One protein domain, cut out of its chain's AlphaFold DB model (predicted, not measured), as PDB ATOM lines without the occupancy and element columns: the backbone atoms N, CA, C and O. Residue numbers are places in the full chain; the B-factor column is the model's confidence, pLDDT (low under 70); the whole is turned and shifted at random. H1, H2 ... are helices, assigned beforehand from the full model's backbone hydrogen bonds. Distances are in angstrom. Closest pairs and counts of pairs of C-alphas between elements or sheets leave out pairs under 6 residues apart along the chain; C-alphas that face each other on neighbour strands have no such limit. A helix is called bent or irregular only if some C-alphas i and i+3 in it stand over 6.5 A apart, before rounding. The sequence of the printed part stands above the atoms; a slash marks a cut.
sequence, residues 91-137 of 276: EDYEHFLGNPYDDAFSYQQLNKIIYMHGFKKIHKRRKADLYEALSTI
ATOM      1  N   GLU A  91      23.327  -7.545  87.223       85.94
ATOM      2  CA  GLU A  91      22.722  -8.500  86.288       85.94
ATOM      3  C   GLU A  91      21.243  -8.177  86.044       85.94
ATOM      4  O   GLU A  91      20.747  -8.280  84.925       85.94
ATOM      5  N   ASP A  92      20.539  -7.726  87.091       86.94
ATOM      6  CA  ASP A  92      19.156  -7.272  86.953       86.94
ATOM      7  C   ASP A  92      19.109  -6.042  86.021       86.94
ATOM      8  O   ASP A  92      18.292  -5.968  85.109       86.94
ATOM      9  N   TYR A  93      20.002  -5.070  86.221       88.62
ATOM     10  CA  TYR A  93      20.040  -3.861  85.398       88.62
ATOM     11  C   TYR A  93      20.433  -4.149  83.940       88.62
ATOM     12  O   TYR A  93      19.846  -3.571  83.034       88.62
ATOM     13  N   GLU A  94      21.350  -5.082  83.681       87.00
ATOM     14  CA  GLU A  94      21.662  -5.525  82.314       87.00
ATOM     15  C   GLU A  94      20.450  -6.161  81.626       87.00
ATOM     16  O   GLU A  94      20.146  -5.834  80.478       87.00
ATOM     17  N   HIS A  95      19.705  -7.006  82.343       86.56
ATOM     18  CA  HIS A  95      18.462  -7.580  81.833       86.56
ATOM     19  C   HIS A  95      17.424  -6.497  81.502       86.56
ATOM     20  O   HIS A  95      16.760  -6.561  80.468       86.56
ATOM     21  N   PHE A  96      17.309  -5.471  82.350       88.06
ATOM     22  CA  PHE A  96      16.432  -4.324  82.109       88.06
ATOM     23  C   PHE A  96      16.774  -3.581  80.812       88.06
ATOM     24  O   PHE A  96      15.872  -3.180  80.085       88.06
ATOM     25  N   LEU A  97      18.061  -3.422  80.496       86.75
ATOM     26  CA  LEU A  97      18.496  -2.743  79.271       86.75
ATOM     27  C   LEU A  97      18.126  -3.523  78.004       86.75
ATOM     28  O   LEU A  97      17.853  -2.915  76.973       86.75
ATOM     29  N   GLY A  98      18.123  -4.856  78.074       84.94
ATOM     30  CA  GLY A  98      17.684  -5.709  76.969       84.94
ATOM     31  C   GLY A  98      16.163  -5.742  76.802       84.94
ATOM     32  O   GLY A  98      15.670  -5.804  75.679       84.94
ATOM     33  N   ASN A  99      15.415  -5.689  77.908       85.00
ATOM     34  CA  ASN A  99      13.956  -5.692  77.898       85.00
ATOM     35  C   ASN A  99      13.382  -4.756  78.984       85.00
ATOM     36  O   ASN A  99      13.116  -5.198  80.109       85.00
ATOM     37  N   PRO A 100      13.149  -3.471  78.659       79.56
ATOM     38  CA  PRO A 100      12.715  -2.479  79.641       79.56
ATOM     39  C   PRO A 100      11.254  -2.651  80.064       79.56
ATOM     40  O   PRO A 100      10.864  -2.131  81.105       79.56
ATOM     41  N   TYR A 101      10.446  -3.384  79.292       73.69
ATOM     42  CA  TYR A 101       9.026  -3.613  79.583       73.69
ATOM     43  C   TYR A 101       8.768  -4.912  80.344       73.69
ATOM     44  O   TYR A 101       7.613  -5.236  80.620       73.69
ATOM     45  N   ASP A 102       9.819  -5.650  80.713       75.75
ATOM     46  CA  ASP A 102       9.643  -6.796  81.587       75.75
ATOM     47  C   ASP A 102       9.220  -6.316  82.985       75.75
ATOM     48  O   ASP A 102       9.863  -5.485  83.644       75.75
ATOM     49  N   ASP A 103       8.084  -6.830  83.448       66.81
ATOM     50  CA  ASP A 103       7.375  -6.351  84.632       66.81
ATOM     51  C   ASP A 103       8.070  -6.761  85.950       66.81
ATOM     52  O   ASP A 103       7.557  -6.524  87.053       66.81
ATOM     53  N   ALA A 104       9.265  -7.346  85.838       78.50
ATOM     54  CA  ALA A 104      10.100  -7.866  86.912       78.50
ATOM     55  C   ALA A 104      10.497  -6.806  87.956       78.50
ATOM     56  O   ALA A 104      10.664  -7.131  89.137       78.50
ATOM     57  N   PHE A 105      10.612  -5.533  87.564       86.38
ATOM     58  CA  PHE A 105      11.071  -4.480  88.469       86.38
ATOM     59  C   PHE A 105       9.972  -3.941  89.376       86.38
ATOM     60  O   PHE A 105       8.865  -3.620  88.958       86.38
ATOM     61  N   SER A 106      10.296  -3.771  90.652       88.06
ATOM     62  CA  SER A 106       9.466  -3.035  91.598       88.06
ATOM     63  C   SER A 106       9.603  -1.523  91.397       88.06
ATOM     64  O   SER A 106      10.625  -1.014  90.936       88.06
ATOM     65  N   TYR A 107       8.596  -0.777  91.843       90.25
ATOM     66  CA  TYR A 107       8.597   0.690  91.846       90.25
ATOM     67  C   TYR A 107       9.859   1.307  92.478       90.25
ATOM     68  O   TYR A 107      10.377   2.322  92.013       90.25
ATOM     69  N   GLN A 108      10.371   0.697  93.550       89.56
ATOM     70  CA  GLN A 108      11.572   1.180  94.233       89.56
ATOM     71  C   GLN A 108      12.834   0.963  93.399       89.56
ATOM     72  O   GLN A 108      13.733   1.800  93.430       89.56
ATOM     73  N   GLN A 109      12.886  -0.138  92.647       90.44
ATOM     74  CA  GLN A 109      13.986  -0.438  91.742       90.44
ATOM     75  C   GLN A 109      13.982   0.539  90.561       90.44
ATOM     76  O   GLN A 109      14.995   1.190  90.337       90.44
ATOM     77  N   LEU A 110      12.843   0.767  89.904       91.44
ATOM     78  CA  LEU A 110      12.740   1.760  88.822       91.44
ATOM     79  C   LEU A 110      13.205   3.152  89.280       91.44
ATOM     80  O   LEU A 110      14.054   3.773  88.650       91.44
ATOM     81  N   ASN A 111      12.758   3.595  90.457       92.44
ATOM     82  CA  ASN A 111      13.222   4.851  91.055       92.44
ATOM     83  C   ASN A 111      14.726   4.877  91.359       92.44
ATOM     84  O   ASN A 111      15.331   5.948  91.398       92.44
ATOM     85  N   LYS A 112      15.333   3.720  91.630       91.44
ATOM     86  CA  LYS A 112      16.778   3.611  91.820       91.44
ATOM     87  C   LYS A 112      17.511   3.743  90.488       91.44
ATOM     88  O   LYS A 112      18.521   4.429  90.481       91.44
ATOM     89  N   ILE A 113      16.992   3.173  89.399       91.25
ATOM     90  CA  ILE A 113      17.545   3.352  88.045       91.25
ATOM     91  C   ILE A 113      17.529   4.830  87.675       91.25
ATOM     92  O   ILE A 113      18.589   5.405  87.471       91.25
ATOM     93  N   ILE A 114      16.362   5.475  87.741       91.88
ATOM     94  CA  ILE A 114      16.203   6.918  87.482       91.88
ATOM     95  C   ILE A 114      17.233   7.739  88.280       91.88
ATOM     96  O   ILE A 114      17.907   8.612  87.740       91.88
ATOM     97  N   TYR A 115      17.419   7.400  89.560       91.38
ATOM     98  CA  TYR A 115      18.400   8.057  90.420       91.38
ATOM     99  C   TYR A 115      19.865   7.789  90.034       91.38
ATOM    100  O   TYR A 115      20.694   8.684  90.178       91.38
ATOM    101  N   MET A 116      20.208   6.592  89.541       89.31
ATOM    102  CA  MET A 116      21.560   6.284  89.043       89.31
ATOM    103  C   MET A 116      21.926   7.130  87.818       89.31
ATOM    104  O   MET A 116      23.093   7.475  87.664       89.31
ATOM    105  N   HIS A 117      20.938   7.518  87.010       89.81
ATOM    106  CA  HIS A 117      21.116   8.409  85.858       89.81
ATOM    107  C   HIS A 117      21.097   9.903  86.223       89.81
ATOM    108  O   HIS A 117      21.065  10.750  85.340       89.81
ATOM    109  N   GLY A 118      21.116  10.250  87.515       89.75
ATOM    110  CA  GLY A 118      21.200  11.639  87.982       89.75
ATOM    111  C   GLY A 118      19.854  12.347  88.157       89.75
ATOM    112  O   GLY A 118      19.822  13.501  88.586       89.75
ATOM    113  N   PHE A 119      18.731  11.672  87.909       91.81
ATOM    114  CA  PHE A 119      17.404  12.269  88.047       91.81
ATOM    115  C   PHE A 119      16.849  12.140  89.473       91.81
ATOM    116  O   PHE A 119      17.162  11.222  90.239       91.81
ATOM    117  N   LYS A 120      15.969  13.072  89.857       91.94
ATOM    118  CA  LYS A 120      15.258  12.998  91.142       91.94
ATOM    119  C   LYS A 120      14.269  11.829  91.132       91.94
ATOM    120  O   LYS A 120      13.626  11.543  90.128       91.94
ATOM    121  N   LYS A 121      14.106  11.179  92.288       91.94
ATOM    122  CA  LYS A 121      13.139  10.084  92.456       91.94
ATOM    123  C   LYS A 121      11.717  10.594  92.243       91.94
ATOM    124  O   LYS A 121      11.314  11.596  92.835       91.94
ATOM    125  N   ILE A 122      10.946   9.860  91.455       90.25
ATOM    126  CA  ILE A 122       9.570  10.198  91.120       90.25
ATOM    127  C   ILE A 122       8.659   9.550  92.160       90.25
ATOM    128  O   ILE A 122       8.497   8.329  92.198       90.25
ATOM    129  N   HIS A 123       8.063  10.368  93.027       89.62
ATOM    130  CA  HIS A 123       7.164   9.927  94.094       89.62
ATOM    131  C   HIS A 123       5.687  10.045  93.695       89.62
ATOM    132  O   HIS A 123       5.320  10.925  92.924       89.62
ATOM    133  N   LYS A 124       4.827   9.189  94.272       88.12
ATOM    134  CA  LYS A 124       3.355   9.234  94.120       88.12
ATOM    135  C   LYS A 124       2.852   9.128  92.667       88.12
ATOM    136  O   LYS A 124       1.767   9.608  92.353       88.12
ATOM    137  N   ARG A 125       3.631   8.495  91.794       89.50
ATOM    138  CA  ARG A 125       3.274   8.218  90.397       89.50
ATOM    139  C   ARG A 125       3.029   6.735  90.179       89.50
ATOM    140  O   ARG A 125       3.448   5.910  90.999       89.50
ATOM    141  N   ARG A 126       2.316   6.401  89.102       90.31
ATOM    142  CA  ARG A 126       2.067   5.004  88.737       90.31
ATOM    143  C   ARG A 126       3.353   4.393  88.191       90.31
ATOM    144  O   ARG A 126       4.230   5.097  87.710       90.31
ATOM    145  N   LYS A 127       3.467   3.064  88.266       89.00
ATOM    146  CA  LYS A 127       4.628   2.333  87.730       89.00
ATOM    147  C   LYS A 127       4.832   2.610  86.229       89.00
ATOM    148  O   LYS A 127       5.970   2.740  85.806       89.00
ATOM    149  N   ALA A 128       3.740   2.751  85.472       88.81
ATOM    150  CA  ALA A 128       3.761   3.092  84.047       88.81
ATOM    151  C   ALA A 128       4.491   4.417  83.775       88.81
ATOM    152  O   ALA A 128       5.408   4.437  82.965       88.81
ATOM    153  N   ASP A 129       4.182   5.470  84.538       90.00
ATOM    154  CA  ASP A 129       4.836   6.782  84.422       90.00
ATOM    155  C   ASP A 129       6.360   6.698  84.658       90.00
ATOM    156  O   ASP A 129       7.130   7.487  84.119       90.00
ATOM    157  N   LEU A 130       6.823   5.743  85.481       91.19
ATOM    158  CA  LEU A 130       8.258   5.520  85.694       91.19
ATOM    159  C   LEU A 130       8.909   4.846  84.485       91.19
ATOM    160  O   LEU A 130      10.047   5.173  84.174       91.19
ATOM    161  N   TYR A 131       8.219   3.914  83.824       91.75
ATOM    162  CA  TYR A 131       8.713   3.315  82.583       91.75
ATOM    163  C   TYR A 131       8.726   4.327  81.439       91.75
ATOM    164  O   TYR A 131       9.688   4.361  80.684       91.75
ATOM    165  N   GLU A 132       7.714   5.191  81.356       91.00
ATOM    166  CA  GLU A 132       7.694   6.307  80.410       91.00
ATOM    167  C   GLU A 132       8.889   7.239  80.650       91.00
ATOM    168  O   GLU A 132       9.657   7.502  79.730       91.00
ATOM    169  N   ALA A 133       9.139   7.643  81.899       90.25
ATOM    170  CA  ALA A 133      10.328   8.427  82.231       90.25
ATOM    171  C   ALA A 133      11.638   7.686  81.913       90.25
ATOM    172  O   ALA A 133      12.595   8.292  81.455       90.25
ATOM    173  N   LEU A 134      11.706   6.372  82.134       90.62
ATOM    174  CA  LEU A 134      12.883   5.575  81.775       90.62
ATOM    175  C   LEU A 134      13.059   5.425  80.261       90.62
ATOM    176  O   LEU A 134      14.185   5.242  79.821       90.62
ATOM    177  N   SER A 135      11.984   5.528  79.477       89.19
ATOM    178  CA  SER A 135      12.047   5.499  78.011       89.19
ATOM    179  C   SER A 135      12.594   6.796  77.409       89.19
ATOM    180  O   SER A 135      13.108   6.774  76.295       89.19
ATOM    181  N   THR A 136      12.510   7.914  78.139       90.06
ATOM    182  CA  THR A 136      13.054   9.209  77.703       90.06
ATOM    183  C   THR A 136      14.483   9.454  78.181       90.06
ATOM    184  O   THR A 136      15.161  10.336  77.658       90.06
ATOM    185  N   ILE A 137      14.949   8.695  79.174       89.50
ATOM    186  CA  ILE A 137      16.313   8.775  79.696       89.50
ATOM    187  C   ILE A 137      17.235   7.921  78.826       89.50
ATOM    188  O   ILE A 137      16.943   6.757  78.562       89.50
TER     189      ILE A 137
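AT A GLANCE: This is residues 91 to 137 of the 276 residues of an uncharacterized protein of Theobroma cacao (UniProt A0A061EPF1). Two helices, H2 and H3, lie side by side and run the same way as a pair, and the ten residues that join them, 117 to 126, fold back along H2 to bring the backbone to the beginning of H3. A shorter helix, H1, is set off from this pair at one end of the longest axis, nearer to H2 than to H3, and the loop of residues 99 to 106 leads from it to H2. The printed part has 47 residues with three named helices, in the order H1, H2, H3, and no named strand; the class is all helix. The whole is compact, with a radius of gyration of the C-alphas of 9.7 A, and its outline is rounded, spanning 25 by 20 by 18 A.

HOW THE PARTS SIT: H1, residues 91 to 98, touches no helix. It is near H2, residues 107 to 116, with 6 pairs of C-alphas within 10 A, the closest pair of C-alphas being 8.1 A apart. H2 touches H3, residues 127 to 136, with 6 pairs of C-alphas within 8 A. Their closest C-alphas, those of Tyr 107 and Lys 127, are 5.9 A apart. The lines of H2 and H3 stand at a shallow tilt of 23 degrees, and the two run the same way. Their centres are 10.5 A apart. H1 and H3 are apart. In H1, H2 and H3 every O i to N i+4 pair is within hydrogen-bond range.

IN THESE COORDINATES: H1 begins at Glu 91, C-alpha at (22.722, -8.500, 86.288), and ends at Gly 98, 11.0 A from first to last C-alpha. H2 runs from Tyr 107, C-alpha at (8.597, 0.690, 91.846), to Met 116 and measures 14.4 A from first to last C-alpha. H3 runs from Lys 127 to Thr 136, whose C-alpha is at (13.054, 9.209, 77.703), and measures 14.8 A from first to last C-alpha. No helix is bent or irregular.

THE WHOLE: The two C-alphas farthest apart in the domain, those of Glu 91 and Lys 124, are 27.4 A apart. From the first printed C-alpha, that of Glu 91, to the last, that of Ile 137, it is 19.6 A. The printed part has no cut. The link from H1 to H2 has 8 residues and the link from H2 to H3 has 10; both are short but not tight. The mean pLDDT of the printed part is 87.9, and one printed residue, Asp 103, in the link from H1 to H2, is under 70.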